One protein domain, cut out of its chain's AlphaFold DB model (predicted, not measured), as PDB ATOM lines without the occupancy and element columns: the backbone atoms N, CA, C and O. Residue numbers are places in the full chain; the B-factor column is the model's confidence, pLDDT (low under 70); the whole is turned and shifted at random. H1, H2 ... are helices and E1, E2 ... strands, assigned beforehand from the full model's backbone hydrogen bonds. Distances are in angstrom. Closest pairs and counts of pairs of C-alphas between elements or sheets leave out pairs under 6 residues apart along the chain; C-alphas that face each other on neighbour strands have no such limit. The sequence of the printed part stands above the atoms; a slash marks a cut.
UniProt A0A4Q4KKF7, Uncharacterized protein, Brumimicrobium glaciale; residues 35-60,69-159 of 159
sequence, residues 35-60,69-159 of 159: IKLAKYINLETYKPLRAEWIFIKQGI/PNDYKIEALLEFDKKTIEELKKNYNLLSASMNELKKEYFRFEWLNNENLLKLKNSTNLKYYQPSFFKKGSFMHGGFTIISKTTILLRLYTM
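Overview. This is residues 35 to 60 and 69 to 159 of the 159 residues of an uncharacterized protein of Brumimicrobium glaciale (UniProt A0A4Q4KKF7). A twisted sheet of four antiparallel strands runs through the middle of this domain, with H1 and H2 to one side of it and H3 and H4 to the other, each helix only grazing it. Two unnamed stretches, within residues 95 to 103 and 123 to 138, pass round the E3 edge of the sheet and pair briefly with each other there. The printed part has 117 residues with four named helices and four named strands, in the order H1 E1 E2 H2 H3 H4 E3 E4; the sheet's order is E1 E2 E4 E3, and the class is mixed, helices and strands. The whole is compact, with a radius of gyration of the C-alphas of 13.4 A, and rounded, spanning 35 by 29 by 26 A.

Along the chain. H1 is residues 35 to 40, beginning at C-alpha 35 (246.981, 262.424, 159.085). E1, residues 50 to 57, is 23.4 A long, and E2, residues 72 to 79, is 22.9 A. H2, residues 82 to 94, is the longest helix at 18.8 A and begins at C-alpha 82 (260.535, 263.106, 176.410). H3 is residues 104 to 107, and H4, residues 114 to 122, is 12.1 A long. E3, residues 139 to 146, is 19.3 A long and bends by 63 degrees at residue 142. E4, residues 151 to 158, is 23.3 A long and ends at C-alpha 158 (231.793, 260.382, 170.939).

Arrangement. E1 and E3 are the sheet's edge strands. E1 and E2 are antiparallel at 169 degrees, with N 52 and O 77 within hydrogen-bond range at 2.9 A. E2 and E4 are antiparallel at 165 degrees, with N 76 and O 154 at 2.8 A. E3 and E4 form a hairpin, antiparallel at 162 degrees, with N 143 and O 155 at 2.9 A. H1 grazes the sheet with residues 37 to 40; its closest C-alphas to E1 are those of Leu 37 and Trp 53, 7.7 A apart. H2 grazes it with residues 82 to 89. H3 grazes it with residues 104 to 107; its closest C-alphas to E4 are those of Phe 107 and Leu 153, 6.5 A apart. H4 grazes it with residues 116 to 120 and is near E4. H3 and H4 are close but not clearly touching, the C-alphas of Lys 104 and Leu 120 being closest at 7.1 A. H1 and H2 are apart. Residues 98 to 99 pair antiparallel with residues 128 to 129. In H2 and H4 every O i to N i+4 pair is within hydrogen-bond range; in H1 it is 0 of 2, against 3 of 3 O i to N i+3 pairs, and H3 is too short for an O i to N i+4 pair.

Size, cuts and confidence. The C-alphas farthest apart are those of Ile 60 and Lys 83, 41.9 A. Residues 61 to 68 are not printed, and C-alphas 60 and 69 are 14.4 A apart across the cut. The link H4 to E3 is long, with 16 residues. Mean pLDDT of the printed part is 90.0; residues 59 to 60, 69 to 70, 96 to 98 and 100 to 101 are under 70.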
ATOM      1  N   ILE A  35     247.768 261.424 159.820       95.25
ATOM      2  CA  ILE A  35     246.981 262.424 159.085       95.25
ATOM      3  C   ILE A  35     245.501 262.066 159.192       95.25
ATOM      4  O   ILE A  35     244.675 262.936 159.464       95.25
ATOM      5  N   LYS A  36     245.163 260.779 159.046       95.19
ATOM      6  CA  LYS A  36     243.804 260.288 159.314       95.19
ATOM      7  C   LYS A  36     243.422 260.478 160.778       95.19
ATOM      8  O   LYS A  36     242.352 261.017 161.038       95.19
ATOM      9  N   LEU A  37     244.300 260.130 161.721       95.50
ATOM     10  CA  LEU A  37     244.030 260.319 163.148       95.50
ATOM     11  C   LEU A  37     243.745 261.791 163.507       95.50
ATOM     12  O   LEU A  37     242.800 262.074 164.241       95.50
ATOM     13  N   ALA A  38     244.490 262.739 162.927       95.44
ATOM     14  CA  ALA A  38     244.306 264.180 163.137       95.44
ATOM     15  C   ALA A  38     242.946 264.725 162.652       95.44
ATOM     16  O   ALA A  38     242.568 265.852 162.990       95.44
ATOM     17  N   LYS A  39     242.190 263.954 161.856       93.44
ATOM     18  CA  LYS A  39     240.800 264.296 161.513       93.44
ATOM     19  C   LYS A  39     239.862 264.106 162.705       93.44
ATOM     20  O   LYS A  39     238.886 264.840 162.810       93.44
ATOM     21  N   TYR A  40     240.175 263.168 163.598       92.81
ATOM     22  CA  TYR A  40     239.317 262.788 164.719       92.81
ATOM     23  C   TYR A  40     239.753 263.384 166.056       92.81
ATOM     24  O   TYR A  40     238.904 263.660 166.894       92.81
ATOM     25  N   ILE A  41     241.058 263.587 166.260       95.19
ATOM     26  CA  ILE A  41     241.620 264.109 167.513       95.19
ATOM     27  C   ILE A  41     242.531 265.307 167.232       95.19
ATOM     28  O   ILE A  41     243.043 265.473 166.122       95.19
ATOM     29  N   ASN A  42     242.742 266.164 168.229       96.25
ATOM     30  CA  ASN A  42     243.673 267.281 168.115       96.25
ATOM     31  C   ASN A  42     245.119 266.786 168.286       96.25
ATOM     32  O   ASN A  42     245.508 266.351 169.367       96.25
ATOM     33  N   LEU A  43     245.913 266.875 167.214       95.75
ATOM     34  CA  LEU A  43     247.356 266.590 167.202       95.75
ATOM     35  C   LEU A  43     248.204 267.838 166.901       95.75
ATOM     36  O   LEU A  43     249.408 267.726 166.668       95.75
ATOM     37  N   GLU A  44     247.581 269.018 166.857       93.31
ATOM     38  CA  GLU A  44     248.256 270.284 166.553       93.31
ATOM     39  C   GLU A  44     248.989 270.820 167.783       93.31
ATOM     40  O   GLU A  44     250.114 271.296 167.668       93.31
ATOM     41  N   THR A  45     248.383 270.685 168.969       92.44
ATOM     42  CA  THR A  45     248.986 271.128 170.235       92.44
ATOM     43  C   THR A  45     250.188 270.272 170.628       92.44
ATOM     44  O   THR A  45     251.239 270.806 170.966       92.44
ATOM     45  N   TYR A  46     250.051 268.945 170.559       95.38
ATOM     46  CA  TYR A  46     251.146 268.007 170.797       95.38
ATOM     47  C   TYR A  46     251.205 267.007 169.654       95.38
ATOM     48  O   TYR A  46     250.308 266.175 169.491       95.38
ATOM     49  N   LYS A  47     252.282 267.073 168.873       95.69
ATOM     50  CA  LYS A  47     252.454 266.240 167.685       95.69
ATOM     51  C   LYS A  47     253.241 264.970 168.023       95.69
ATOM     52  O   LYS A  47     254.427 265.067 168.335       95.69
ATOM     53  N   PRO A  48     252.638 263.774 167.924       97.75
ATOM     54  CA  PRO A  48     253.351 262.539 168.199       97.75
ATOM     55  C   PRO A  48     254.362 262.203 167.098       97.75
ATOM     56  O   PRO A  48     254.126 262.397 165.894       97.75
ATOM     57  N   LEU A  49     255.482 261.621 167.520       98.00
ATOM     58  CA  LEU A  49     256.476 261.004 166.648       98.00
ATOM     59  C   LEU A  49     255.869 259.788 165.947       98.00
ATOM     60  O   LEU A  49     255.975 259.674 164.723       98.00
ATOM     61  N   ARG A  50     255.150 258.940 166.689       97.75
ATOM     62  CA  ARG A  50     254.447 257.760 166.168       97.75
ATOM     63  C   ARG A  50     253.059 257.650 166.777       97.75
ATOM     64  O   ARG A  50     252.841 258.076 167.908       97.75
ATOM     65  N   ALA A  51     252.135 257.091 166.012       97.94
ATOM     66  CA  ALA A  51     250.810 256.752 166.489       97.94
ATOM     67  C   ALA A  51     250.458 255.359 165.985       97.94
ATOM     68  O   ALA A  51     250.758 255.035 164.838       97.94
ATOM     69  N   GLU A  52     249.802 254.589 166.832       98.06
ATOM     70  CA  GLU A  52     249.060 253.394 166.464       98.06
ATOM     71  C   GLU A  52     247.667 253.548 167.066       98.06
ATOM     72  O   GLU A  52     247.538 254.013 168.199       98.06
ATOM     73  N   TRP A  53     246.618 253.277 166.305       97.56
ATOM     74  CA  TRP A  53     245.266 253.575 166.752       97.56
ATOM     75  C   TRP A  53     244.228 252.730 166.043       97.56
ATOM     76  O   TRP A  53     244.452 252.216 164.951       97.56
ATOM     77  N   ILE A  54     243.057 252.662 166.656       95.56
ATOM     78  CA  ILE A  54     241.888 252.030 166.077       95.56
ATOM     79  C   ILE A  54     240.642 252.874 166.303       95.56
ATOM     80  O   ILE A  54     240.503 253.578 167.308       95.56
ATOM     81  N   PHE A  55     239.730 252.786 165.341       91.06
ATOM     82  CA  PHE A  55     238.399 253.359 165.405       91.06
ATOM     83  C   PHE A  55     237.385 252.238 165.590       91.06
ATOM     84  O   PHE A  55     237.271 251.354 164.746       91.06
ATOM     85  N   ILE A  56     236.645 252.275 166.690       89.19
ATOM     86  CA  ILE A  56     235.744 251.195 167.080       89.19
ATOM     87  C   ILE A  56     234.326 251.744 167.122       89.19
ATOM     88  O   ILE A  56     234.053 252.732 167.805       89.19
ATOM     89  N   LYS A  57     233.414 251.065 166.427       84.81
ATOM     90  CA  LYS A  57     231.975 251.294 166.577       84.81
ATOM     91  C   LYS A  57     231.492 250.591 167.845       84.81
ATOM     92  O   LYS A  57     231.849 249.444 168.092       84.81
ATOM     93  N   GLN A  58     230.714 251.280 168.663       75.50
ATOM     94  CA  GLN A  58     230.145 250.782 169.908       75.50
ATOM     95  C   GLN A  58     228.658 250.444 169.718       75.50
ATOM     96  O   GLN A  58     227.971 251.053 168.902       75.50
ATOM     97  N   GLY A  59     228.163 249.471 170.488       65.94
ATOM     98  CA  GLY A  59     226.757 249.048 170.482       65.94
ATOM     99  C   GLY A  59     226.448 247.864 169.557       65.94
ATOM    100  O   GLY A  59     227.183 247.577 168.615       65.94
ATOM    101  N   ILE A  60     225.341 247.168 169.849       60.72
ATOM    102  CA  ILE A  60     224.811 246.087 169.010       60.72
ATOM    103  C   ILE A  60     224.211 246.731 167.761       60.72
ATOM    104  O   ILE A  60     223.205 247.438 167.832       60.72
ATOM    105  N   PRO A  69     225.693 259.440 166.473       62.97
ATOM    106  CA  PRO A  69     226.959 260.146 166.629       62.97
ATOM    107  C   PRO A  69     227.765 259.681 167.845       62.97
ATOM    108  O   PRO A  69     228.967 259.883 167.829       62.97
ATOM    109  N   ASN A  70     227.121 259.020 168.812       69.69
ATOM    110  CA  ASN A  70     227.623 258.616 170.126       69.69
ATOM    111  C   ASN A  70     228.167 257.173 170.130       69.69
ATOM    112  O   ASN A  70     228.695 256.702 171.134       69.69
ATOM    113  N   ASP A  71     228.039 256.459 169.011       82.31
ATOM    114  CA  ASP A  71     228.330 255.028 168.899       82.31
ATOM    115  C   ASP A  71     229.794 254.764 168.495       82.31
ATOM    116  O   ASP A  71     230.082 253.782 167.812       82.31
ATOM    117  N   TYR A  72     230.747 255.628 168.866       88.44
ATOM    118  CA  TYR A  72     232.139 255.500 168.429       88.44
ATOM    119  C   TYR A  72     233.158 255.777 169.536       88.44
ATOM    120  O   TYR A  72     233.053 256.726 170.314       88.44
ATOM    121  N   LYS A  73     234.230 254.978 169.546       92.31
ATOM    122  CA  LYS A  73     235.427 255.224 170.354       92.31
ATOM    123  C   LYS A  73     236.696 255.160 169.514       92.31
ATOM    124  O   LYS A  73     236.777 254.423 168.535       92.31
ATOM    125  N   ILE A  74     237.706 255.895 169.953       94.81
ATOM    126  CA  ILE A  74     239.079 255.785 169.473       94.81
ATOM    127  C   ILE A  74     239.939 255.290 170.619       94.81
ATOM    128  O   ILE A  74     239.865 255.815 171.730       94.81
ATOM    129  N   GLU A  75     240.777 254.305 170.333       96.81
ATOM    130  CA  GLU A  75     241.871 253.884 171.200       96.81
ATOM    131  C   GLU A  75     243.173 254.146 170.455       96.81
ATOM    132  O   GLU A  75     243.292 253.804 169.282       96.81
ATOM    133  N   ALA A  76     244.136 254.786 171.109       97.94
ATOM    134  CA  ALA A  76     245.392 255.159 170.483       97.94
ATOM    135  C   ALA A  76     246.573 255.009 171.441       97.94
ATOM    136  O   ALA A  76     246.498 255.357 172.619       97.94
ATOM    137  N   LEU A  77     247.689 254.548 170.898       98.38
ATOM    138  CA  LEU A  77     249.012 254.606 171.481       98.38
ATOM    139  C   LEU A  77     249.787 255.699 170.757       98.38
ATOM    140  O   LEU A  77     249.985 255.634 169.546       98.38
ATOM    141  N   LEU A  78     250.222 256.713 171.498       98.50
ATOM    142  CA  LEU A  78     250.955 257.842 170.937       98.50
ATOM    143  C   LEU A  78     252.342 257.916 171.576       98.50
ATOM    144  O   LEU A  78     252.475 257.925 172.802       98.50
ATOM    145  N   GLU A  79     253.372 257.981 170.737       98.25
ATOM    146  CA  GLU A  79     254.758 258.155 171.163       98.25
ATOM    147  C   GLU A  79     255.241 259.566 170.848       98.25
ATOM    148  O   GLU A  79     255.098 260.059 169.729       98.25
ATOM    149  N   PHE A  80     255.865 260.193 171.833       98.12
ATOM    150  CA  PHE A  80     256.405 261.541 171.784       98.12
ATOM    151  C   PHE A  80     257.871 261.532 172.207       98.12
ATOM    152  O   PHE A  80     258.371 260.570 172.792       98.12
ATOM    153  N   ASP A  81     258.567 262.635 171.964       97.75
ATOM    154  CA  ASP A  81     259.823 262.876 172.651       97.75
ATOM    155  C   ASP A  81     259.574 263.138 174.151       97.75
ATOM    156  O   ASP A  81     258.481 263.509 174.596       97.75
ATOM    157  N   LYS A  82     260.621 262.952 174.956       97.38
ATOM    158  CA  LYS A  82     260.535 263.106 176.410       97.38
ATOM    159  C   LYS A  82     260.151 264.532 176.827       97.38
ATOM    160  O   LYS A  82     259.440 264.689 177.816       97.38
ATOM    161  N   LYS A  83     260.621 265.565 176.115       97.56
ATOM    162  CA  LYS A  83     260.343 266.968 176.465       97.56
ATOM    163  C   LYS A  83     258.847 267.253 176.333       97.56
ATOM    164  O   LYS A  83     258.270 267.808 177.261       97.56
ATOM    165  N   THR A  84     258.222 266.776 175.259       97.31
ATOM    166  CA  THR A  84     256.773 266.876 175.054       97.31
ATOM    167  C   THR A  84     255.973 266.214 176.184       97.31
ATOM    168  O   THR A  84     255.026 266.811 176.689       97.31
ATOM    169  N   ILE A  85     256.360 265.018 176.653       96.00
ATOM    170  CA  ILE A  85     255.675 264.360 177.784       96.00
ATOM    171  C   ILE A  85     255.811 265.157 179.088       96.00
ATOM    172  O   ILE A  85     254.847 265.265 179.848       96.00
ATOM    173  N   GLU A  86     256.990 265.707 179.375       95.25
ATOM    174  CA  GLU A  86     257.196 266.516 180.582       95.25
ATOM    175  C   GLU A  86     256.409 267.834 180.531       95.25
ATOM    176  O   GLU A  86     255.815 268.241 181.531       95.25
ATOM    177  N   GLU A  87     256.325 268.463 179.359       95.00
ATOM    178  CA  GLU A  87     255.484 269.640 179.139       95.00
ATOM    179  C   GLU A  87     253.993 269.318 179.306       95.00
ATOM    180  O   GLU A  87     253.287 270.018 180.036       95.00
ATOM    181  N   LEU A  88     253.530 268.204 178.729       93.00
ATOM    182  CA  LEU A  88     252.162 267.713 178.887       93.00
ATOM    183  C   LEU A  88     251.810 267.519 180.372       93.00
ATOM    184  O   LEU A  88     250.788 268.024 180.838       93.00
ATOM    185  N   LYS A  89     252.678 266.847 181.144       90.94
ATOM    186  CA  LYS A  89     252.497 266.658 182.597       90.94
ATOM    187  C   LYS A  89     252.418 267.986 183.340       90.94
ATOM    188  O   LYS A  89     251.542 268.157 184.187       90.94
ATOM    189  N   LYS A  90     253.326 268.921 183.038       91.50
ATOM    190  CA  LYS A  90     253.352 270.249 183.662       91.50
ATOM    191  C   LYS A  90     252.029 270.975 183.431       91.50
ATOM    192  O   LYS A  90     251.434 271.464 184.388       91.50
ATOM    193  N   ASN A  91     251.545 270.978 182.194       90.06
ATOM    194  CA  ASN A  91     250.318 271.673 181.828       90.06
ATOM    195  C   ASN A  91     249.077 271.046 182.486       90.06
ATOM    196  O   ASN A  91     248.217 271.778 182.963       90.06
ATOM    197  N   TYR A  92     249.002 269.719 182.622       85.19
ATOM    198  CA  TYR A  92     247.891 269.079 183.345       85.19
ATOM    199  C   TYR A  92     247.937 269.244 184.864       85.19
ATOM    200  O   TYR A  92     246.879 269.363 185.481       85.19
ATOM    201  N   ASN A  93     249.127 269.270 185.470       80.38
ATOM    202  CA  ASN A  93     249.255 269.533 186.905       80.38
ATOM    203  C   ASN A  93     248.714 270.926 187.266       80.38
ATOM    204  O   ASN A  93     248.088 271.075 188.308       80.38
ATOM    205  N   LEU A  94     248.904 271.925 186.394       75.06
ATOM    206  CA  LEU A  94     248.353 273.274 186.583       75.06
ATOM    207  C   LEU A  94     246.821 273.313 186.509       75.06
ATOM    208  O   LEU A  94     246.198 274.166 187.130       75.06
ATOM    209  N   LEU A  95     246.215 272.394 185.757       73.12
ATOM    210  CA  LEU A  95     244.767 272.334 185.553       73.12
ATOM    211  C   LEU A  95     244.037 271.500 186.615       73.12
ATOM    212  O   LEU A  95     242.816 271.383 186.543       73.12
ATOM    213  N   SER A  96     244.756 270.863 187.552       66.44
ATOM    214  CA  SER A  96     244.202 269.863 188.486       66.44
ATOM    215  C   SER A  96     243.367 268.773 187.790       66.44
ATOM    216  O   SER A  96     242.524 268.122 188.398       66.44
ATOM    217  N   ALA A  97     243.603 268.554 186.495       65.19
ATOM    218  CA  ALA A  97     242.756 267.741 185.628       65.19
ATOM    219  C   ALA A  97     243.225 266.279 185.575       65.19
ATOM    220  O   ALA A  97     243.113 265.610 184.540       65.19
ATOM    221  N   SER A  98     243.772 265.792 186.695       67.81
ATOM    222  CA  SER A  98     244.208 264.410 186.854       67.81
ATOM    223  C   SER A  98     243.557 263.735 188.051       67.81
ATOM    224  O   SER A  98     243.522 264.313 189.134       67.81
ATOM    225  N   MET A  99     243.122 262.490 187.874       71.44
ATOM    226  CA  MET A  99     242.658 261.629 188.963       71.44
ATOM    227  C   MET A  99     243.698 260.537 189.221       71.44
ATOM    228  O   MET A  99     244.252 259.958 188.280       71.44
ATOM    229  N   ASN A 100     243.976 260.274 190.496       68.56
ATOM    230  CA  ASN A 100     244.786 259.130 190.909       68.56
ATOM    231  C   ASN A 100     243.911 257.858 190.909       68.56
ATOM    232  O   ASN A 100     242.689 257.957 190.899       68.56
ATOM    233  N   GLU A 101     244.539 256.679 190.931       66.75
ATOM    234  CA  GLU A 101     243.864 255.367 191.077       66.75
ATOM    235  C   GLU A 101     243.079 254.869 189.853       66.75
ATOM    236  O   GLU A 101     242.097 254.130 189.945       66.75
ATOM    237  N   LEU A 102     243.565 255.204 188.663       76.56
ATOM    238  CA  LEU A 102     243.085 254.597 187.432       76.56
ATOM    239  C   LEU A 102     243.397 253.090 187.398       76.56
ATOM    240  O   LEU A 102     244.560 252.676 187.425       76.56
ATOM    241  N   LYS A 103     242.353 252.269 187.260       82.62
ATOM    242  CA  LYS A 103     242.473 250.828 186.999       82.62
ATOM    243  C   LYS A 103     243.177 250.588 185.660       82.62
ATOM    244  O   LYS A 103     242.742 251.105 184.628       82.62
ATOM    245  N   LYS A 104     244.257 249.797 185.661       84.94
ATOM    246  CA  LYS A 104     245.090 249.514 184.470       84.94
ATOM    247  C   LYS A 104     244.283 248.896 183.338       84.94
ATOM    248  O   LYS A 104     244.535 249.172 182.169       84.94
ATOM    249  N   GLU A 105     243.291 248.102 183.710       88.19
ATOM    250  CA  GLU A 105     242.365 247.398 182.832       88.19
ATOM    251  C   GLU A 105     241.639 248.367 181.897       88.19
ATOM    252  O   GLU A 105     241.339 248.012 180.762       88.19
ATOM    253  N   TYR A 106     241.428 249.617 182.324       89.94
ATOM    254  CA  TYR A 106     240.796 250.620 181.480       89.94
ATOM    255  C   TYR A 106     241.621 250.929 180.223       89.94
ATOM    256  O   TYR A 106     241.035 251.106 179.165       89.94
ATOM    257  N   PHE A 107     242.956 250.945 180.290       93.62
ATOM    258  CA  PHE A 107     243.825 251.198 179.127       93.62
ATOM    259  C   PHE A 107     244.509 249.941 178.582       93.62
ATOM    260  O   PHE A 107     245.398 250.034 177.740       93.62
ATOM    261  N   ARG A 108     244.108 248.748 179.023       94.75
ATOM    262  CA  ARG A 108     244.604 247.497 178.449       94.75
ATOM    263  C   ARG A 108     243.859 247.209 177.143       94.75
ATOM    264  O   ARG A 108     242.924 246.416 177.139       94.75
ATOM    265  N   PHE A 109     244.224 247.897 176.059       94.69
ATOM    266  CA  PHE A 109     243.612 247.643 174.751       94.69
ATOM    267  C   PHE A 109     244.017 246.263 174.234       94.69
ATOM    268  O   PHE A 109     245.157 245.839 174.425       94.69
ATOM    269  N   GLU A 110     243.081 245.571 173.590       93.25
ATOM    270  CA  GLU A 110     243.260 244.186 173.133       93.25
ATOM    271  C   GLU A 110     244.354 244.060 172.069       93.25
ATOM    272  O   GLU A 110     245.085 243.076 172.051       93.25
ATOM    273  N   TRP A 111     244.524 245.101 171.253       94.44
ATOM    274  CA  TRP A 111     245.521 245.172 170.188       94.44
ATOM    275  C   TRP A 111     246.902 245.667 170.660       94.44
ATOM    276  O   TRP A 111     247.826 245.755 169.854       94.44
ATOM    277  N   LEU A 112     247.092 246.002 171.947       95.00
ATOM    278  CA  LEU A 112     248.409 246.430 172.428       95.00
ATOM    279  C   LEU A 112     249.420 245.287 172.356       95.00
ATOM    280  O   LEU A 112     249.226 244.218 172.933       95.00
ATOM    281  N   ASN A 113     250.570 245.563 171.746       94.31
ATOM    282  CA  ASN A 113     251.681 244.621 171.733       94.31
ATOM    283  C   ASN A 113     252.247 244.344 173.147       94.31
ATOM    284  O   ASN A 113     252.077 245.118 174.098       94.31
ATOM    285  N   ASN A 114     252.990 243.241 173.270       95.94
ATOM    286  CA  ASN A 114     253.560 242.786 174.543       95.94
ATOM    287  C   ASN A 114     254.482 243.818 175.211       95.94
ATOM    288  O   ASN A 114     254.502 243.920 176.439       95.94
ATOM    289  N   GLU A 115     255.225 244.602 174.428       96.50
ATOM    290  CA  GLU A 115     256.115 245.639 174.956       96.50
ATOM    291  C   GLU A 115     255.319 246.729 175.688       96.50
ATOM    292  O   GLU A 115     255.636 247.102 176.822       96.50
ATOM    293  N   ASN A 116     254.249 247.223 175.070       96.50
ATOM    294  CA  ASN A 116     253.420 248.285 175.630       96.50
ATOM    295  C   ASN A 116     252.523 247.781 176.766       96.50
ATOM    296  O   ASN A 116     252.328 248.498 177.752       96.50
ATOM    297  N   LEU A 117     252.076 246.522 176.706       96.38
ATOM    298  CA  LEU A 117     251.442 245.849 177.841       96.38
ATOM    299  C   LEU A 117     252.384 245.771 179.050       96.38
ATOM    300  O   LEU A 117     251.962 246.033 180.179       96.38
ATOM    301  N   LEU A 118     253.667 245.470 178.831       95.88
ATOM    302  CA  LEU A 118     254.663 245.433 179.900       95.88
ATOM    303  C   LEU A 118     254.917 246.830 180.489       95.88
ATOM    304  O   LEU A 118     254.964 246.970 181.713       95.88
ATOM    305  N   LYS A 119     255.011 247.875 179.652       95.44
ATOM    306  CA  LYS A 119     255.107 249.278 180.105       95.44
ATOM    307  C   LYS A 119     253.915 249.666 180.987       95.44
ATOM    308  O   LYS A 119     254.110 250.182 182.089       95.44
ATOM    309  N   LEU A 120     252.689 249.356 180.559       95.06
ATOM    310  CA  LEU A 120     251.471 249.601 181.340       95.06
ATOM    311  C   LEU A 120     251.484 248.826 182.670       95.06
ATOM    312  O   LEU A 120     251.208 249.393 183.730       95.06
ATOM    313  N   LYS A 121     251.859 247.541 182.642       93.31
ATOM    314  CA  LYS A 121     251.956 246.698 183.843       93.31
ATOM    315  C   LYS A 121     252.974 247.246 184.842       93.31
ATOM    316  O   LYS A 121     252.667 247.292 186.031       93.31
ATOM    317  N   ASN A 122     254.127 247.714 184.375       93.38
ATOM    318  CA  ASN A 122     255.211 248.217 185.225       93.38
ATOM    319  C   ASN A 122     255.037 249.682 185.648       93.38
ATOM    320  O   ASN A 122     255.753 250.154 186.528       93.38
ATOM    321  N   SER A 123     254.081 250.405 185.060       88.62
ATOM    322  CA  SER A 123     253.771 251.777 185.460       88.62
ATOM    323  C   SER A 123     253.222 251.811 186.887       88.62
ATOM    324  O   SER A 123     252.226 251.151 187.207       88.62
ATOM    325  N   THR A 124     253.873 252.584 187.753       83.00
ATOM    326  CA  THR A 124     253.420 252.873 189.117       83.00
ATOM    327  C   THR A 124     252.657 254.194 189.133       83.00
ATOM    328  O   THR A 124     252.967 255.099 188.361       83.00
ATOM    329  N   ASN A 125     251.644 254.311 189.999       78.44
ATOM    330  CA  ASN A 125     250.855 255.538 190.172       78.44
ATOM    331  C   ASN A 125     250.295 256.100 188.854       78.44
ATOM    332  O   ASN A 125     250.459 257.286 188.556       78.44
ATOM    333  N   LEU A 126     249.659 255.242 188.049       86.44
ATOM    334  CA  LEU A 126     249.014 255.684 186.814       86.44
ATOM    335  C   LEU A 126     247.995 256.771 187.127       86.44
ATOM    336  O   LEU A 126     247.065 256.585 187.916       86.44
ATOM    337  N   LYS A 127     248.196 257.908 186.475       88.94
ATOM    338  CA  LYS A 127     247.275 259.031 186.518       88.94
ATOM    339  C   LYS A 127     246.363 258.964 185.311       88.94
ATOM    340  O   LYS A 127     246.816 258.691 184.196       88.94
ATOM    341  N   TYR A 128     245.095 259.244 185.546       89.81
ATOM    342  CA  TYR A 128     244.156 259.555 184.489       89.81
ATOM    343  C   TYR A 128     244.227 261.044 184.189       89.81
ATOM    344  O   TYR A 128     244.121 261.841 185.116       89.81
ATOM    345  N   TYR A 129     244.369 261.417 182.923       91.06
ATOM    346  CA  TYR A 129     244.332 262.803 182.473       91.06
ATOM    347  C   TYR A 129     243.111 263.032 181.586       91.06
ATOM    348  O   TYR A 129     242.818 262.231 180.694       91.06
ATOM    349  N   GLN A 130     242.415 264.149 181.801       90.94
ATOM    350  CA  GLN A 130     241.330 264.574 180.915       90.94
ATOM    351  C   GLN A 130     241.836 264.808 179.482       90.94
ATOM    352  O   GLN A 130     242.994 265.167 179.292       90.94
ATOM    353  N   PRO A 131     240.998 264.698 178.443       91.31
ATOM    354  CA  PRO A 131     241.449 264.723 177.056       91.31
ATOM    355  C   PRO A 131     241.575 266.144 176.489       91.31
ATOM    356  O   PRO A 131     241.605 266.317 175.277       91.31
ATOM    357  N   SER A 132     241.620 267.174 177.338       91.38
ATOM    358  CA  SER A 132     241.498 268.588 176.958       91.38
ATOM    359  C   SER A 132     242.396 269.036 175.801       91.38
ATOM    360  O   SER A 132     241.934 269.829 174.986       91.38
ATOM    361  N   PHE A 133     243.625 268.521 175.684       93.00
ATOM    362  CA  PHE A 133     244.517 268.851 174.561       93.00
ATOM    363  C   PHE A 133     244.356 267.958 173.326       93.00
ATOM    364  O   PHE A 133     244.845 268.317 172.262       93.00
ATOM    365  N   PHE A 134     243.666 266.825 173.445       94.88
ATOM    366  CA  PHE A 134     243.476 265.854 172.362       94.88
ATOM    367  C   PHE A 134     242.042 265.834 171.813       94.88
ATOM    368  O   PHE A 134     241.806 265.253 170.758       94.88
ATOM    369  N   LYS A 135     241.075 266.474 172.479       92.25
ATOM    370  CA  LYS A 135     239.683 266.522 172.013       92.25
ATOM    371  C   LYS A 135     239.539 267.293 170.697       92.25
ATOM    372  O   LYS A 135     240.152 268.347 170.519       92.25
ATOM    373  N   LYS A 136     238.698 266.786 169.794       91.81
ATOM    374  CA  LYS A 136     238.318 267.443 168.532       91.81
ATOM    375  C   LYS A 136     236.963 266.918 168.057       91.81
ATOM    376  O   LYS A 136     236.704 265.719 168.121       91.81
ATOM    377  N   GLY A 137     236.106 267.811 167.561       87.62
ATOM    378  CA  GLY A 137     234.765 267.444 167.092       87.62
ATOM    379  C   GLY A 137     233.970 266.695 168.165       87.62
ATOM    380  O   GLY A 137     233.974 267.104 169.323       87.62
ATOM    381  N   SER A 138     233.331 265.586 167.790       86.31
ATOM    382  CA  SER A 138     232.522 264.766 168.704       86.31
ATOM    383  C   SER A 138     233.343 263.965 169.724       86.31
ATOM    384  O   SER A 138     232.805 263.577 170.755       86.31
ATOM    385  N   PHE A 139     234.644 263.739 169.491       88.31
ATOM    386  CA  PHE A 139     235.526 263.002 170.407       88.31
ATOM    387  C   PHE A 139     235.999 263.894 171.559       88.31
ATOM    388  O   PHE A 139     237.145 264.351 171.592       88.31
ATOM    389  N   MET A 140     235.098 264.172 172.503       86.12
ATOM    390  CA  MET A 140     235.365 265.072 173.634       86.12
ATOM    391  C   MET A 140     235.490 264.377 174.991       86.12
ATOM    392  O   MET A 140     235.964 265.000 175.943       86.12
ATOM    393  N   HIS A 141     235.093 263.108 175.085       88.31
ATOM    394  CA  HIS A 141     235.039 262.355 176.341       88.31
ATOM    395  C   HIS A 141     236.110 261.278 176.392       88.31
ATOM    396  O   HIS A 141     236.687 260.927 175.370       88.31
ATOM    397  N   GLY A 142     236.352 260.736 177.584       90.94
ATOM    398  CA  GLY A 142     237.444 259.803 177.845       90.94
ATOM    399  C   GLY A 142     238.652 260.530 178.417       90.94
ATOM    400  O   GLY A 142     238.492 261.486 179.180       90.94
ATOM    401  N   GLY A 143     239.852 260.059 178.094       93.62
ATOM    402  CA  GLY A 143     241.090 260.545 178.685       93.62
ATOM    403  C   GLY A 143     242.299 259.740 178.241       93.62
ATOM    404  O   GLY A 143     242.217 258.874 177.369       93.62
ATOM    405  N   PHE A 144     243.443 260.022 178.848       95.00
ATOM    406  CA  PHE A 144     244.676 259.299 178.565       95.00
ATOM    407  C   PHE A 144     245.464 259.009 179.833       95.00
ATOM    408  O   PHE A 144     245.235 259.591 180.894       95.00
ATOM    409  N   THR A 145     246.433 258.113 179.708       94.75
ATOM    410  CA  THR A 145     247.432 257.856 180.736       94.75
ATOM    411  C   THR A 145     248.823 257.760 180.126       94.75
ATOM    412  O   THR A 145     248.983 257.422 178.955       94.75
ATOM    413  N   ILE A 146     249.838 258.088 180.918       94.94
ATOM    414  CA  ILE A 146     251.243 258.054 180.508       94.94
ATOM    415  C   ILE A 146     251.845 256.763 181.062       94.94
ATOM    416  O   ILE A 146     251.915 256.600 182.278       94.94
ATOM    417  N   ILE A 147     252.285 255.863 180.179       95.19
ATOM    418  CA  ILE A 147     252.786 254.523 180.548       95.19
ATOM    419  C   ILE A 147     254.314 254.399 180.465       95.19
ATOM    420  O   ILE A 147     254.891 253.366 180.796       95.19
ATOM    421  N   SER A 148     254.997 255.435 179.975       95.44
ATOM    422  CA  SER A 148     256.459 255.493 179.906       95.44
ATOM    423  C   SER A 148     256.944 256.951 179.841       95.44
ATOM    424  O   SER A 148     256.156 257.890 179.930       95.44
ATOM    425  N   LYS A 149     258.253 257.175 179.667       95.75
ATOM    426  CA  LYS A 149     258.815 258.526 179.467       95.75
ATOM    427  C   LYS A 149     258.421 259.161 178.124       95.75
ATOM    428  O   LYS A 149     258.652 260.352 177.949       95.75
ATOM    429  N   THR A 150     257.882 258.377 177.193       97.25
ATOM    430  CA  THR A 150     257.606 258.786 175.806       97.25
ATOM    431  C   THR A 150     256.235 258.343 175.306       97.25
ATOM    432  O   THR A 150     255.795 258.823 174.271       97.25
ATOM    433  N   THR A 151     255.544 257.444 176.006       97.69
ATOM    434  CA  THR A 151     254.348 256.768 175.489       97.69
ATOM    435  C   THR A 151     253.122 257.108 176.324       97.69
ATOM    436  O   THR A 151     253.154 257.008 177.557       97.69
ATOM    437  N   ILE A 152     252.024 257.430 175.643       97.00
ATOM    438  CA  ILE A 152     250.696 257.559 176.247       97.00
ATOM    439  C   ILE A 152     249.713 256.587 175.601       97.00
ATOM    440  O   ILE A 152     249.831 256.260 174.420       97.00
ATOM    441  N   LEU A 153     248.717 256.179 176.380       97.88
ATOM    442  CA  LEU A 153     247.527 255.483 175.909       97.88
ATOM    443  C   LEU A 153     246.346 256.437 176.030       97.88
ATOM    444  O   LEU A 153     246.099 256.966 177.111       97.88
ATOM    445  N   LEU A 154     245.639 256.667 174.933       97.38
ATOM    446  CA  LEU A 154     244.517 257.589 174.806       97.38
ATOM    447  C   LEU A 154     243.265 256.792 174.449       97.38
ATOM    448  O   LEU A 154     243.295 255.961 173.546       97.38
ATOM    449  N   ARG A 155     242.158 257.074 175.131       95.81
ATOM    450  CA  ARG A 155     240.842 256.575 174.756       95.81
ATOM    451  C   ARG A 155     239.861 257.730 174.725       95.81
ATOM    452  O   ARG A 155     239.684 258.399 175.742       95.81
ATOM    453  N   LEU A 156     239.223 257.936 173.580       94.50
ATOM    454  CA  LEU A 156     238.185 258.944 173.408       94.50
ATOM    455  C   LEU A 156     236.875 258.323 172.954       94.50
ATOM    456  O   LEU A 156     236.882 257.322 172.245       94.50
ATOM    457  N   TYR A 157     235.771 258.960 173.320       91.00
ATOM    458  CA  TYR A 157     234.427 258.559 172.919       91.00
ATOM    459  C   TYR A 157     233.686 259.748 172.337       91.00
ATOM    460  O   TYR A 157     233.885 260.893 172.765       91.00
ATOM    461  N   THR A 158     232.822 259.453 171.379       86.69
ATOM    462  CA  THR A 158     231.793 260.382 170.939       86.69
ATOM    463  C   THR A 158     230.673 260.469 171.967       86.69
ATOM    464  O   THR A 158     230.315 259.445 172.547       86.69
ATOM    465  N   MET A 159     230.151 261.675 172.210       71.69
ATOM    466  CA  MET A 159     229.030 261.871 173.135       71.69
ATOM    467  C   MET A 159     227.691 261.690 172.478       71.69
ATOM    468  O   MET A 159     227.583 262.077 171.296       71.69
TER     469      MET A 159